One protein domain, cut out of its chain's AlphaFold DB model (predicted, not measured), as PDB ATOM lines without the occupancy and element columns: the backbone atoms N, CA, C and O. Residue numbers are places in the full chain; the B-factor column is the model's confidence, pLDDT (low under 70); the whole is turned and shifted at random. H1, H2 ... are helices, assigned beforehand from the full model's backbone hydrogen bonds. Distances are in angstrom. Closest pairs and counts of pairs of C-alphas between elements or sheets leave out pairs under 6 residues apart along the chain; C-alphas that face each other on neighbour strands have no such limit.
ATOM      1  N   ARG A 102     134.201   5.194  10.416       69.81
ATOM      2  CA  ARG A 102     135.243   6.155  10.025       69.81
ATOM      3  C   ARG A 102     135.151   7.437  10.845       69.81
ATOM      4  O   ARG A 102     136.132   7.806  11.466       69.81
ATOM      5  N   ILE A 103     133.954   8.013  10.972       72.81
ATOM      6  CA  ILE A 103     133.720   9.242  11.749       72.81
ATOM      7  C   ILE A 103     134.125   9.046  13.215       72.81
ATOM      8  O   ILE A 103     134.662   9.949  13.846       72.81
ATOM      9  N   HIS A 104     133.894   7.851  13.766       79.88
ATOM     10  CA  HIS A 104     134.328   7.520  15.125       79.88
ATOM     11  C   HIS A 104     135.853   7.427  15.254       79.88
ATOM     12  O   HIS A 104     136.419   7.899  16.239       79.88
ATOM     13  N   GLY A 105     136.510   6.804  14.275       84.69
ATOM     14  CA  GLY A 105     137.966   6.712  14.249       84.69
ATOM     15  C   GLY A 105     138.628   8.078  14.096       84.69
ATOM     16  O   GLY A 105     139.518   8.406  14.874       84.69
ATOM     17  N   ASP A 106     138.125   8.887  13.166       88.25
ATOM     18  CA  ASP A 106     138.612  10.240  12.894       88.25
ATOM     19  C   ASP A 106     138.444  11.145  14.125       88.25
ATOM     20  O   ASP A 106     139.350  11.900  14.463       88.25
ATOM     21  N   LEU A 107     137.337  11.009  14.870       91.88
ATOM     22  CA  LEU A 107     137.122  11.753  16.113       91.88
ATOM     23  C   LEU A 107     138.162  11.409  17.192       91.88
ATOM     24  O   LEU A 107     138.740  12.310  17.788       91.88
ATOM     25  N   LEU A 108     138.409  10.121  17.463       92.81
ATOM     26  CA  LEU A 108     139.417   9.716  18.457       92.81
ATOM     27  C   LEU A 108     140.837  10.101  18.034       92.81
ATOM     28  O   LEU A 108     141.650  10.427  18.893       92.81
ATOM     29  N   HIS A 109     141.119  10.055  16.731       93.94
ATOM     30  CA  HIS A 109     142.380  10.520  16.164       93.94
ATOM     31  C   HIS A 109     142.566  12.020  16.427       93.94
ATOM     32  O   HIS A 109     143.571  12.412  17.007       93.94
ATOM     33  N   GLN A 110     141.568  12.846  16.102       95.31
ATOM     34  CA  GLN A 110     141.674  14.290  16.307       95.31
ATOM     35  C   GLN A 110     141.771  14.663  17.792       95.31
ATOM     36  O   GLN A 110     142.594  15.493  18.153       95.31
ATOM     37  N   ILE A 111     141.000  14.009  18.673       96.25
ATOM     38  CA  ILE A 111     141.105  14.238  20.127       96.25
ATOM     39  C   ILE A 111     142.518  13.927  20.625       96.25
ATOM     40  O   ILE A 111     143.029  14.640  21.484       96.25
ATOM     41  N   HIS A 112     143.141  12.860  20.116       96.81
ATOM     42  CA  HIS A 112     144.518  12.514  20.461       96.81
ATOM     43  C   HIS A 112     145.486  13.629  20.058       96.81
ATOM     44  O   HIS A 112     146.233  14.106  20.909       96.81
ATOM     45  N   HIS A 113     145.438  14.079  18.805       96.88
ATOM     46  CA  HIS A 113     146.348  15.113  18.317       96.88
ATOM     47  C   HIS A 113     146.140  16.457  19.005       96.88
ATOM     48  O   HIS A 113     147.106  17.016  19.519       96.88
ATOM     49  N   ASP A 114     144.899  16.933  19.097       97.88
ATOM     50  CA  ASP A 114     144.571  18.198  19.757       97.88
ATOM     51  C   ASP A 114     145.048  18.194  21.216       97.88
ATOM     52  O   ASP A 114     145.598  19.186  21.690       97.88
ATOM     53  N   LEU A 115     144.900  17.064  21.919       97.94
ATOM     54  CA  LEU A 115     145.352  16.925  23.302       97.94
ATOM     55  C   LEU A 115     146.876  17.019  23.414       97.94
ATOM     56  O   LEU A 115     147.383  17.737  24.276       97.94
ATOM     57  N   ILE A 116     147.606  16.290  22.567       97.69
ATOM     58  CA  ILE A 116     149.071  16.317  22.572       97.69
ATOM     59  C   ILE A 116     149.574  17.716  22.197       97.69
ATOM     60  O   ILE A 116     150.445  18.245  22.884       97.69
ATOM     61  N   CYS A 117     148.990  18.347  21.176       97.69
ATOM     62  CA  CYS A 117     149.307  19.717  20.780       97.69
ATOM     63  C   CYS A 117     149.074  20.716  21.917       97.69
ATOM     64  O   CYS A 117     149.974  21.493  22.242       97.69
ATOM     65  N   GLU A 118     147.906  20.668  22.561       96.81
ATOM     66  CA  GLU A 118     147.554  21.595  23.637       96.81
ATOM     67  C   GLU A 118     148.473  21.446  24.858       96.81
ATOM     68  O   GLU A 118     148.883  22.449  25.442       96.81
ATOM     69  N   VAL A 119     148.810  20.213  25.253       97.06
ATOM     70  CA  VAL A 119     149.626  19.970  26.455       97.06
ATOM     71  C   VAL A 119     151.115  20.209  26.205       97.06
ATOM     72  O   VAL A 119     151.805  20.726  27.081       97.06
ATOM     73  N   LEU A 120     151.625  19.856  25.022       97.00
ATOM     74  CA  LEU A 120     153.057  19.929  24.716       97.00
ATOM     75  C   LEU A 120     153.475  21.224  24.006       97.00
ATOM     76  O   LEU A 120     154.659  21.394  23.709       97.00
ATOM     77  N   GLY A 121     152.531  22.131  23.736       94.62
ATOM     78  CA  GLY A 121     152.795  23.369  23.003       94.62
ATOM     79  C   GLY A 121     153.224  23.103  21.559       94.62
ATOM     80  O   GLY A 121     154.164  23.723  21.074       94.62
ATOM     81  N   MET A 122     152.579  22.135  20.905       95.31
ATOM     82  CA  MET A 122     152.858  21.759  19.517       95.31
ATOM     83  C   MET A 122     151.742  22.228  18.582       95.31
ATOM     84  O   MET A 122     150.639  22.569  19.011       95.31
ATOM     85  N   GLU A 123     152.032  22.186  17.286       95.56
ATOM     86  CA  GLU A 123     151.081  22.443  16.211       95.56
ATOM     87  C   GLU A 123     151.138  21.264  15.231       95.56
ATOM     88  O   GLU A 123     152.218  20.739  14.953       95.56
ATOM     89  N   GLU A 124     149.996  20.827  14.693       95.25
ATOM     90  CA  GLU A 124     150.006  19.815  13.633       95.25
ATOM     91  C   GLU A 124     150.787  20.315  12.412       95.25
ATOM     92  O   GLU A 124     150.756  21.499  12.080       95.25
ATOM     93  N   GLN A 125     151.444  19.394  11.704       94.00
ATOM     94  CA  GLN A 125     152.267  19.643  10.512       94.00
ATOM     95  C   GLN A 125     153.531  20.482  10.757       94.00
ATOM     96  O   GLN A 125     154.343  20.613   9.843       94.00
ATOM     97  N   VAL A 126     153.740  20.995  11.971       94.00
ATOM     98  CA  VAL A 126     154.933  21.750  12.352       94.00
ATOM     99  C   VAL A 126     155.825  20.867  13.217       94.00
ATOM    100  O   VAL A 126     155.367  20.226  14.165       94.00
ATOM    101  N   GLU A 127     157.113  20.808  12.882       94.94
ATOM    102  CA  GLU A 127     158.089  20.143  13.742       94.94
ATOM    103  C   GLU A 127     158.331  20.982  14.999       94.94
ATOM    104  O   GLU A 127     158.523  22.198  14.949       94.94
ATOM    105  N   ARG A 128     158.316  20.307  16.141       94.62
ATOM    106  CA  ARG A 128     158.490  20.895  17.458       94.62
ATOM    107  C   ARG A 128     159.894  21.464  17.637       94.62
ATOM    108  O   ARG A 128     160.884  20.813  17.308       94.62
ATOM    109  N   ASP A 129     159.986  22.634  18.266       91.25
ATOM    110  CA  ASP A 129     161.269  23.196  18.688       91.25
ATOM    111  C   ASP A 129     161.855  22.403  19.867       91.25
ATOM    112  O   ASP A 129     161.500  22.610  21.028       91.25
ATOM    113  N   ILE A 130     162.779  21.495  19.554       92.50
ATOM    114  CA  ILE A 130     163.481  20.666  20.540       92.50
ATOM    115  C   ILE A 130     164.294  21.526  21.515       92.50
ATOM    116  O   ILE A 130     164.380  21.185  22.690       92.50
ATOM    117  N   SER A 131     164.872  22.646  21.065       90.94
ATOM    118  CA  SER A 131     165.701  23.486  21.936       90.94
ATOM    119  C   SER A 131     164.878  24.106  23.065       90.94
ATOM    120  O   SER A 131     165.271  24.023  24.226       90.94
ATOM    121  N   GLY A 132     163.671  24.587  22.751       91.19
ATOM    122  CA  GLY A 132     162.720  25.069  23.749       91.19
ATOM    123  C   GLY A 132     162.331  24.007  24.785       91.19
ATOM    124  O   GLY A 132     162.192  24.342  25.962       91.19
ATOM    125  N   VAL A 133     162.202  22.739  24.377       92.75
ATOM    126  CA  VAL A 133     161.930  21.615  25.295       92.75
ATOM    127  C   VAL A 133     163.122  21.353  26.214       92.75
ATOM    128  O   VAL A 133     162.951  21.284  27.427       92.75
ATOM    129  N   LEU A 134     164.336  21.269  25.660       90.56
ATOM    130  CA  LEU A 134     165.557  21.021  26.439       90.56
ATOM    131  C   LEU A 134     165.878  22.159  27.422       90.56
ATOM    132  O   LEU A 134     166.446  21.915  28.484       90.56
ATOM    133  N   ASP A 135     165.468  23.387  27.099       91.62
ATOM    134  CA  ASP A 135     165.557  24.553  27.986       91.62
ATOM    135  C   ASP A 135     164.437  24.598  29.053       91.62
ATOM    136  O   ASP A 135     164.421  25.498  29.897       91.62
ATOM    137  N   GLY A 136     163.495  23.649  29.033       90.12
ATOM    138  CA  GLY A 136     162.405  23.528  30.006       90.12
ATOM    139  C   GLY A 136     161.212  24.461  29.769       90.12
ATOM    140  O   GLY A 136     160.413  24.668  30.680       90.12
ATOM    141  N   HIS A 137     161.066  25.046  28.573       91.12
ATOM    142  CA  HIS A 137     159.904  25.888  28.245       91.12
ATOM    143  C   HIS A 137     158.630  25.071  28.004       91.12
ATOM    144  O   HIS A 137     157.528  25.582  28.209       91.12
ATOM    145  N   PHE A 138     158.781  23.822  27.562       93.50
ATOM    146  CA  PHE A 138     157.681  22.907  27.278       93.50
ATOM    147  C   PHE A 138     157.990  21.506  27.825       93.50
ATOM    148  O   PHE A 138     159.157  21.119  27.824       93.50
ATOM    149  N   PRO A 139     156.972  20.722  28.225       95.62
ATOM    150  CA  PRO A 139     157.162  19.353  28.711       95.62
ATOM    151  C   PRO A 139     157.766  18.413  27.672       95.62
ATOM    152  O   PRO A 139     157.385  18.476  26.506       95.62
ATOM    153  N   THR A 140     158.593  17.449  28.058       95.38
ATOM    154  CA  THR A 140     159.145  16.478  27.092       95.38
ATOM    155  C   THR A 140     158.039  15.653  26.430       95.38
ATOM    156  O   THR A 140     157.981  15.505  25.207       95.38
ATOM    157  N   ALA A 143     153.773  12.506  30.218       95.12
ATOM    158  CA  ALA A 143     154.172  12.066  31.557       95.12
ATOM    159  C   ALA A 143     154.977  13.139  32.314       95.12
ATOM    160  O   ALA A 143     154.935  13.180  33.539       95.12
ATOM    161  N   ASP A 144     155.661  14.012  31.575       94.50
ATOM    162  CA  ASP A 144     156.509  15.107  32.062       94.50
ATOM    163  C   ASP A 144     155.769  16.463  32.106       94.50
ATOM    164  O   ASP A 144     156.370  17.517  32.265       94.50
ATOM    165  N   SER A 145     154.442  16.469  31.917       94.06
ATOM    166  CA  SER A 145     153.651  17.706  31.771       94.06
ATOM    167  C   SER A 145     153.243  18.401  33.070       94.06
ATOM    168  O   SER A 145     152.541  19.409  33.013       94.06
ATOM    169  N   ASP A 146     153.628  17.863  34.231       93.56
ATOM    170  CA  ASP A 146     153.172  18.274  35.572       93.56
ATOM    171  C   ASP A 146     151.641  18.240  35.792       93.56
ATOM    172  O   ASP A 146     151.158  18.593  36.870       93.56
ATOM    173  N   LEU A 147     150.859  17.784  34.806       95.94
ATOM    174  CA  LEU A 147     149.406  17.666  34.897       95.94
ATOM    175  C   LEU A 147     148.989  16.338  35.533       95.94
ATOM    176  O   LEU A 147     149.479  15.263  35.178       95.94
ATOM    177  N   GLU A 148     147.999  16.393  36.421       95.88
ATOM    178  CA  GLU A 148     147.341  15.190  36.927       95.88
ATOM    179  C   GLU A 148     146.521  14.508  35.814       95.88
ATOM    180  O   GLU A 148     145.955  15.171  34.941       95.88
ATOM    181  N   GLU A 149     146.354  13.180  35.881       96.38
ATOM    182  CA  GLU A 149     145.539  12.419  34.912       96.38
ATOM    183  C   GLU A 149     144.143  13.041  34.707       96.38
ATOM    184  O   GLU A 149     143.610  13.065  33.596       96.38
ATOM    185  N   GLN A 150     143.540  13.564  35.779       96.94
ATOM    186  CA  GLN A 150     142.208  14.161  35.752       96.94
ATOM    187  C   GLN A 150     142.167  15.547  35.096       96.94
ATOM    188  O   GLN A 150     141.112  15.952  34.601       96.94
ATOM    189  N   GLU A 151     143.287  16.271  35.079       97.50
ATOM    190  CA  GLU A 151     143.432  17.538  34.352       97.50
ATOM    191  C   GLU A 151     143.581  17.282  32.859       97.50
ATOM    192  O   GLU A 151     142.908  17.918  32.049       97.50
ATOM    193  N   VAL A 152     144.389  16.286  32.493       97.88
ATOM    194  CA  VAL A 152     144.515  15.841  31.100       97.88
ATOM    195  C   VAL A 152     143.166  15.334  30.575       97.88
ATOM    196  O   VAL A 152     142.766  15.661  29.457       97.88
ATOM    197  N   MET A 153     142.412  14.595  31.396       97.81
ATOM    198  CA  MET A 153     141.049  14.169  31.059       97.81
ATOM    199  C   MET A 153     140.119  15.349  30.824       97.81
ATOM    200  O   MET A 153     139.367  15.337  29.855       97.81
ATOM    201  N   GLN A 154     140.166  16.363  31.689       97.75
ATOM    202  CA  GLN A 154     139.351  17.562  31.524       97.75
ATOM    203  C   GLN A 154     139.621  18.215  30.161       97.75
ATOM    204  O   GLN A 154     138.675  18.439  29.411       97.75
ATOM    205  N   LYS A 155     140.894  18.422  29.799       98.00
ATOM    206  CA  LYS A 155     141.281  18.972  28.488       98.00
ATOM    207  C   LYS A 155     140.740  18.138  27.326       98.00
ATOM    208  O   LYS A 155     140.125  18.668  26.406       98.00
ATOM    209  N   ALA A 156     140.885  16.815  27.396       97.81
ATOM    210  CA  ALA A 156     140.380  15.918  26.359       97.81
ATOM    211  C   ALA A 156     138.846  15.967  26.213       97.81
ATOM    212  O   ALA A 156     138.322  15.845  25.106       97.81
ATOM    213  N   LEU A 157     138.115  16.157  27.315       97.62
ATOM    214  CA  LEU A 157     136.664  16.344  27.293       97.62
ATOM    215  C   LEU A 157     136.262  17.706  26.708       97.62
ATOM    216  O   LEU A 157     135.294  17.772  25.956       97.62
ATOM    217  N   GLU A 158     137.016  18.771  26.988       97.56
ATOM    218  CA  GLU A 158     136.801  20.097  26.386       97.56
ATOM    219  C   GLU A 158     137.048  20.072  24.868       97.56
ATOM    220  O   GLU A 158     136.331  20.718  24.103       97.56
ATOM    221  N   ILE A 159     138.034  19.295  24.410       97.38
ATOM    222  CA  ILE A 159     138.272  19.031  22.984       97.38
ATOM    223  C   ILE A 159     137.106  18.233  22.382       97.38
ATOM    224  O   ILE A 159     136.577  18.604  21.333       97.38
ATOM    225  N   LEU A 160     136.662  17.165  23.057       96.38
ATOM    226  CA  LEU A 160     135.531  16.354  22.600       96.38
ATOM    227  C   LEU A 160     134.259  17.193  22.420       96.38
ATOM    228  O   LEU A 160     133.567  17.015  21.419       96.38
ATOM    229  N   ASP A 161     133.956  18.088  23.360       95.12
ATOM    230  CA  ASP A 161     132.792  18.977  23.288       95.12
ATOM    231  C   ASP A 161     132.823  19.855  22.025       95.12
ATOM    232  O   ASP A 161     131.855  19.912  21.264       95.12
ATOM    233  N   LYS A 162     133.987  20.445  21.723       94.94
ATOM    234  CA  LYS A 162     134.190  21.260  20.513       94.94
ATOM    235  C   LYS A 162     134.013  20.447  19.226       94.94
ATOM    236  O   LYS A 162     133.409  20.937  18.271       94.94
ATOM    237  N   LEU A 163     134.543  19.222  19.184       94.19
ATOM    238  CA  LEU A 163     134.544  18.377  17.982       94.19
ATOM    239  C   LEU A 163     133.217  17.637  17.756       94.19
ATOM    240  O   LEU A 163     132.842  17.357  16.614       94.19
ATOM    241  N   ALA A 164     132.500  17.294  18.826       91.38
ATOM    242  CA  ALA A 164     131.314  16.447  18.778       91.38
ATOM    243  C   ALA A 164     130.142  16.968  19.641       91.38
ATOM    244  O   ALA A 164     129.574  16.197  20.423       91.38
ATOM    245  N   PRO A 165     129.663  18.213  19.431       87.62
ATOM    246  CA  PRO A 165     128.556  18.794  20.210       87.62
ATOM    247  C   PRO A 165     127.234  18.019  20.052       87.62
ATOM    248  O   PRO A 165     126.322  18.092  20.873       87.62
ATOM    249  N   TRP A 166     127.116  17.197  19.004       85.69
ATOM    250  CA  TRP A 166     125.973  16.306  18.800       85.69
ATOM    251  C   TRP A 166     125.839  15.217  19.881       85.69
ATOM    252  O   TRP A 166     124.757  14.637  19.998       85.69
ATOM    253  N   LEU A 167     126.873  14.958  20.694       86.50
ATOM    254  CA  LEU A 167     126.810  14.023  21.826       86.50
ATOM    255  C   LEU A 167     125.857  14.481  22.944       86.50
ATOM    256  O   LEU A 167     125.439  13.662  23.762       86.50
ATOM    257  N   GLU A 168     125.437  15.749  22.952       84.19
ATOM    258  CA  GLU A 168     124.394  16.249  23.858       84.19
ATOM    259  C   GLU A 168     122.999  15.675  23.576       84.19
ATOM    260  O   GLU A 168     122.094  15.757  24.418       84.19
ATOM    261  N   ARG A 169     122.782  15.086  22.397       83.44
ATOM    262  CA  ARG A 169     121.491  14.500  22.034       83.44
ATOM    263  C   ARG A 169     121.191  13.290  22.917       83.44
ATOM    264  O   ARG A 169     122.050  12.457  23.179       83.44
ATOM    265  N   SER A 170     119.939  13.156  23.348       80.19
ATOM    266  CA  SER A 170     119.489  12.044  24.201       80.19
ATOM    267  C   SER A 170     119.005  10.820  23.409       80.19
ATOM    268  O   SER A 170     118.226  10.022  23.929       80.19
ATOM    269  N   ASP A 171     119.393  10.686  22.136       83.94
ATOM    270  CA  ASP A 171     119.116   9.469  21.374       83.94
ATOM    271  C   ASP A 171     120.055   8.326  21.799       83.94
ATOM    272  O   ASP A 171     121.124   8.540  22.382       83.94
ATOM    273  N   GLY A 172     119.623   7.083  21.563       78.56
ATOM    274  CA  GLY A 172     120.328   5.895  22.055       78.56
ATOM    275  C   GLY A 172     121.748   5.757  21.501       78.56
ATOM    276  O   GLY A 172     122.643   5.324  22.226       78.56
ATOM    277  N   VAL A 173     121.969   6.182  20.253       80.75
ATOM    278  CA  VAL A 173     123.284   6.146  19.597       80.75
ATOM    279  C   VAL A 173     124.232   7.139  20.264       80.75
ATOM    280  O   VAL A 173     125.333   6.759  20.665       80.75
ATOM    281  N   SER A 174     123.795   8.386  20.446       83.25
ATOM    282  CA  SER A 174     124.585   9.435  21.100       83.25
ATOM    283  C   SER A 174     124.903   9.075  22.555       83.25
ATOM    284  O   SER A 174     126.053   9.166  22.977       83.25
ATOM    285  N   THR A 175     123.926   8.530  23.289       86.38
ATOM    286  CA  THR A 175     124.106   8.083  24.683       86.38
ATOM    287  C   THR A 175     125.120   6.941  24.803       86.38
ATOM    288  O   THR A 175     125.981   6.958  25.684       86.38
ATOM    289  N   PHE A 176     125.045   5.939  23.919       87.88
ATOM    290  CA  PHE A 176     126.007   4.836  23.902       87.88
ATOM    291  C   PHE A 176     127.421   5.323  23.565       87.88
ATOM    292  O   PHE A 176     128.384   4.922  24.222       87.88
ATOM    293  N   ARG A 177     127.552   6.204  22.566       87.38
ATOM    294  CA  ARG A 177     128.845   6.743  22.119       87.38
ATOM    295  C   ARG A 177     129.502   7.615  23.171       87.38
ATOM    296  O   ARG A 177     130.679   7.409  23.444       87.38
ATOM    297  N   LEU A 178     128.742   8.509  23.797       92.31
ATOM    298  CA  LEU A 178     129.208   9.317  24.918       92.31
ATOM    299  C   LEU A 178     129.798   8.417  26.009       92.31
ATOM    300  O   LEU A 178     130.972   8.541  26.346       92.31
ATOM    301  N   ARG A 179     129.029   7.419  26.464       92.62
ATOM    302  CA  ARG A 179     129.487   6.477  27.490       92.62
ATOM    303  C   ARG A 179     130.726   5.694  27.065       92.62
ATOM    304  O   ARG A 179     131.583   5.404  27.892       92.62
ATOM    305  N   MET A 180     130.831   5.330  25.794       91.31
ATOM    306  CA  MET A 180     131.986   4.608  25.269       91.31
ATOM    307  C   MET A 180     133.244   5.490  25.191       91.31
ATOM    308  O   MET A 180     134.330   5.022  25.533       91.31
ATOM    309  N   LEU A 181     133.110   6.755  24.790       93.31
ATOM    310  CA  LEU A 181     134.217   7.706  24.674       93.31
ATOM    311  C   LEU A 181     134.719   8.174  26.043       93.31
ATOM    312  O   LEU A 181     135.919   8.098  26.296       93.31
ATOM    313  N   THR A 182     133.809   8.598  26.921       94.75
ATOM    314  CA  THR A 182     134.137   9.311  28.168       94.75
ATOM    315  C   THR A 182     133.934   8.473  29.426       94.75
ATOM    316  O   THR A 182     134.463   8.799  30.482       94.75
ATOM    317  N   GLY A 183     133.151   7.393  29.348       94.75
ATOM    318  CA  GLY A 183     132.690   6.641  30.519       94.75
ATOM    319  C   GLY A 183     131.472   7.252  31.223       94.75
ATOM    320  O   GLY A 183     130.895   6.584  32.079       94.75
ATOM    321  N   MET A 184     131.050   8.463  30.847       95.44
ATOM    322  CA  MET A 184     129.959   9.196  31.494       95.44
ATOM    323  C   MET A 184     128.583   8.785  30.959       95.44
ATOM    324  O   MET A 184     128.400   8.450  29.787       95.44
ATOM    325  N   SER A 185     127.580   8.842  31.825       94.19
ATOM    326  CA  SER A 185     126.174   8.888  31.434       94.19
ATOM    327  C   SER A 185     125.809  10.253  30.839       94.19
ATOM    328  O   SER A 185     126.521  11.243  30.994       94.19
ATOM    329  N   HIS A 186     124.654  10.321  30.175       92.81
ATOM    330  CA  HIS A 186     124.151  11.569  29.592       92.81
ATOM    331  C   HIS A 186     123.922  12.677  30.630       92.81
ATOM    332  O   HIS A 186     124.194  13.840  30.348       92.81
ATOM    333  N   SER A 187     123.460  12.323  31.834       92.25
ATOM    334  CA  SER A 187     123.294  13.278  32.936       92.25
ATOM    335  C   SER A 187     124.635  13.793  33.449       92.25
ATOM    336  O   SER A 187     124.795  14.998  33.579       92.25
ATOM    337  N   GLU A 188     125.610  12.902  33.658       95.31
ATOM    338  CA  GLU A 188     126.953  13.295  34.112       95.31
ATOM    339  C   GLU A 188     127.639  14.216  33.100       95.31
ATOM    340  O   GLU A 188     128.249  15.204  33.493       95.31
ATOM    341  N   TRP A 189     127.491  13.940  31.801       95.75
ATOM    342  CA  TRP A 189     128.024  14.804  30.746       95.75
ATOM    343  C   TRP A 189     127.380  16.190  30.744       95.75
ATOM    344  O   TRP A 189     128.085  17.186  30.664       95.75
ATOM    345  N   LYS A 190     126.052  16.276  30.885       93.50
ATOM    346  CA  LYS A 190     125.353  17.569  30.973       93.50
ATOM    347  C   LYS A 190     125.765  18.381  32.195       93.50
ATOM    348  O   LYS A 190     125.958  19.588  32.078       93.50
ATOM    349  N   ASP A 191     125.891  17.724  33.343       94.50
ATOM    350  CA  ASP A 191     126.343  18.373  34.572       94.50
ATOM    351  C   ASP A 191     127.790  18.867  34.419       94.50
ATOM    352  O   ASP A 191     128.108  19.983  34.832       94.50
ATOM    353  N   TRP A 192     128.644  18.076  33.761       96.25
ATOM    354  CA  TRP A 192     130.022  18.453  33.456       96.25
ATOM    355  C   TRP A 192     130.104  19.615  32.454       96.25
ATOM    356  O   TRP A 192     130.849  20.551  32.698       96.25
ATOM    357  N   LEU A 193     129.293  19.641  31.389       94.81
ATOM    358  CA  LEU A 193     129.239  20.770  30.445       94.81
ATOM    359  C   LEU A 193     128.816  22.084  31.118       94.81
ATOM    360  O   LEU A 193     129.309  23.155  30.773       94.81
ATOM    361  N   ALA A 194     127.905  22.014  32.093       94.44
ATOM    362  CA  ALA A 194     127.471  23.186  32.848       94.44
ATOM    363  C   ALA A 194     128.556  23.718  33.802       94.44
ATOM    364  O   ALA A 194     128.548  24.904  34.139       94.44
ATOM    365  N   ASN A 195     129.464  22.851  34.255       94.56
ATOM    366  CA  ASN A 195     130.567  23.199  35.143       94.56
ATOM    367  C   ASN A 195     131.776  22.269  34.908       94.56
ATOM    368  O   ASN A 195     131.940  21.297  35.657       94.56
ATOM    369  N   PRO A 196     132.615  22.552  33.891       93.31
ATOM    370  CA  PRO A 196     133.763  21.714  33.563       93.31
ATOM    371  C   PRO A 196     134.759  21.670  34.721       93.31
ATOM    372  O   PRO A 196     135.255  22.695  35.190       93.31
ATOM    373  N   VAL A 197     135.027  20.461  35.205       94.06
ATOM    374  CA  VAL A 197     135.945  20.193  36.319       94.06
ATOM    375  C   VAL A 197     136.813  18.977  36.012       94.06
ATOM    376  O   VAL A 197     136.486  18.179  35.129       94.06
ATOM    377  N   LYS A 198     137.890  18.802  36.788       95.69
ATOM    378  CA  LYS A 198     138.721  17.591  36.776       95.69
ATOM    379  C   LYS A 198     137.839  16.339  36.837       95.69
ATOM    380  O   LYS A 198     136.990  16.216  37.723       95.69
ATOM    381  N   ALA A 199     138.058  15.407  35.914       93.50
ATOM    382  CA  ALA A 199     137.256  14.194  35.778       93.50
ATOM    383  C   ALA A 199     138.144  12.941  35.844       93.50
ATOM    384  O   ALA A 199     139.263  12.961  35.337       93.50
ATOM    385  N   PRO A 200     137.684  11.831  36.447       95.62
ATOM    386  CA  PRO A 200     138.445  10.586  36.430       95.62
ATOM    387  C   PRO A 200     138.601  10.054  35.000       95.62
ATOM    388  O   PRO A 200     137.708  10.218  34.167       95.62
ATOM    389  N   LEU A 201     139.706   9.348  34.733       96.19
ATOM    390  CA  LEU A 201     139.906   8.665  33.454       96.19
ATOM    391  C   LEU A 201     138.772   7.666  33.193       96.19
ATOM    392  O   LEU A 201     138.590   6.705  33.946       96.19
ATOM    393  N   GLY A 202     138.055   7.857  32.089       94.75
ATOM    394  CA  GLY A 202     136.920   7.026  31.703       94.75
ATOM    395  C   GLY A 202     136.832   6.806  30.197       94.75
ATOM    396  O   GLY A 202     137.359   7.581  29.399       94.75
ATOM    397  N   GLY A 203     136.169   5.715  29.808       93.69
ATOM    398  CA  GLY A 203     135.970   5.357  28.403       93.69
ATOM    399  C   GLY A 203     137.275   5.171  27.622       93.69
ATOM    400  O   GLY A 203     138.338   4.890  28.184       93.69
ATOM    401  N   ARG A 204     137.185   5.304  26.296       93.94
ATOM    402  CA  ARG A 204     138.340   5.186  25.391       93.94
ATOM    403  C   ARG A 204     139.316   6.350  25.516       93.94
ATOM    404  O   ARG A 204     140.515   6.120  25.400       93.94
ATOM    405  N   ILE A 205     138.827   7.558  25.794       95.69
ATOM    406  CA  ILE A 205     139.677   8.742  25.989       95.69
ATOM    407  C   ILE A 205     140.556   8.547  27.228       95.69
ATOM    408  O   ILE A 205     141.770   8.702  27.152       95.69
ATOM    409  N   GLY A 206     139.987   8.086  28.344       96.31
ATOM    410  CA  GLY A 206     140.767   7.783  29.542       96.31
ATOM    411  C   GLY A 206     141.772   6.642  29.345       96.31
ATOM    412  O   GLY A 206     142.868   6.683  29.897       96.31
ATOM    413  N   ALA A 207     141.435   5.621  28.547       95.06
ATOM    414  CA  ALA A 207     142.384   4.562  28.188       95.06
ATOM    415  C   ALA A 207     143.541   5.084  27.320       95.06
ATOM    416  O   ALA A 207     144.682   4.669  27.514       95.06
ATOM    417  N   MET A 208     143.247   5.998  26.394       96.12
ATOM    418  CA  MET A 208     144.238   6.682  25.569       96.12
ATOM    419  C   MET A 208     145.191   7.532  26.413       96.12
ATOM    420  O   MET A 208     146.393   7.319  26.325       96.12
ATOM    421  N   ILE A 209     144.667   8.394  27.290       97.06
ATOM    422  CA  ILE A 209     145.476   9.233  28.192       97.06
ATOM    423  C   ILE A 209     146.410   8.374  29.045       97.06
ATOM    424  O   ILE A 209     147.611   8.617  29.085       97.06
ATOM    425  N   ARG A 210     145.879   7.314  29.669       96.19
ATOM    426  CA  ARG A 210     146.682   6.406  30.498       96.19
ATOM    427  C   ARG A 210     147.842   5.777  29.728       96.19
ATOM    428  O   ARG A 210     148.919   5.620  30.282       96.19
ATOM    429  N   SER A 211     147.602   5.373  28.482       96.19
ATOM    430  CA  SER A 211     148.622   4.762  27.626       96.19
ATOM    431  C   SER A 211     149.674   5.787  27.184       96.19
ATOM    432  O   SER A 211     150.859   5.474  27.167       96.19
ATOM    433  N   GLU A 212     149.262   7.022  26.891       96.94
ATOM    434  CA  GLU A 212     150.173   8.111  26.519       96.94
ATOM    435  C   GLU A 212     151.085   8.538  27.673       96.94
ATOM    436  O   GLU A 212     152.282   8.725  27.480       96.94
ATOM    437  N   MET A 213     150.559   8.599  28.899       96.56
ATOM    438  CA  MET A 213     151.356   8.904  30.096       96.56
ATOM    439  C   MET A 213     152.363   7.800  30.464       96.56
ATOM    440  O   MET A 213     153.200   8.004  31.335       96.56
ATOM    441  N   GLN A 214     152.313   6.633  29.813       96.31
ATOM    442  CA  GLN A 214     153.325   5.580  29.966       96.31
ATOM    443  C   GLN A 214     154.510   5.743  29.004       96.31
ATOM    444  O   GLN A 214     155.485   5.007  29.125       96.31
TER     445      GLN A 214
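Overview. This is residues 102 to 140 and 143 to 214 of the 448 residues of an uncharacterized protein of Candidatus Poseidoniales archaeon (UniProt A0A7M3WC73). H1 and H7 cross H3 at the core of an elongated helical body, with H4, H5 and H6 clustered at one end. At the other end lies H2, which touches no helix. The printed part has 111 residues with seven named helices, H1 to H7 in order, and no named strand; its class is all helix. It is compact, with a radius of gyration of the C-alphas of 14.9 A, and spans 49 by 28 by 24 A.

Arrangement. H1, residues 102 to 120, touches H3, residues 149 to 163, with residues 107 to 115 alone, opposite ways at a steep tilt of 51 degrees; their closest C-alphas, of Leu 115 and Ala 156, are 5.9 A apart. H2, residues 130 to 134, is apart from H1 and H3. H3 touches H7, residues 203 to 212, closest at the C-alphas of Met 153 and Gly 206, 6.6 A, at a steep tilt of 56 degrees, and the helix packing is mostly crossed. H4, residues 165 to 168, touches the hub H5, residues 172 to 182, with C-alphas 167 and 174 closest at 5.2 A. H5 only just touches H6, residues 186 to 194, with 3 pairs of C-alphas within 8 A, closest at Thr 175 and His 186, 6.0 A. H5 and H7 touch only at their ends, with C-alphas 182 and 203 closest at 4.4 A. Every O i to N i+4 pair is within hydrogen-bond range in H1, H2, H3, H5, H6 and H7; H4 is too short for one.

Along the chain. H1 begins at C-alpha 102 (135.243, 6.155, 10.025) and is 26.9 A long; H3 is 21.0 A, H5 15.5 A and H7 14.6 A, ending at C-alpha 212 (150.173, 8.111, 26.519).

Size, cuts and confidence. The C-alphas farthest apart, of Asp 135 and Gly 172, are 49.3 A apart. Residues 141 to 142 are not printed, and C-alphas 140 and 143 are 8.0 A apart across this cut. Of the links printed whole, none is long. Mean pLDDT of the printed part is 93.0; residue 102 alone is under 70.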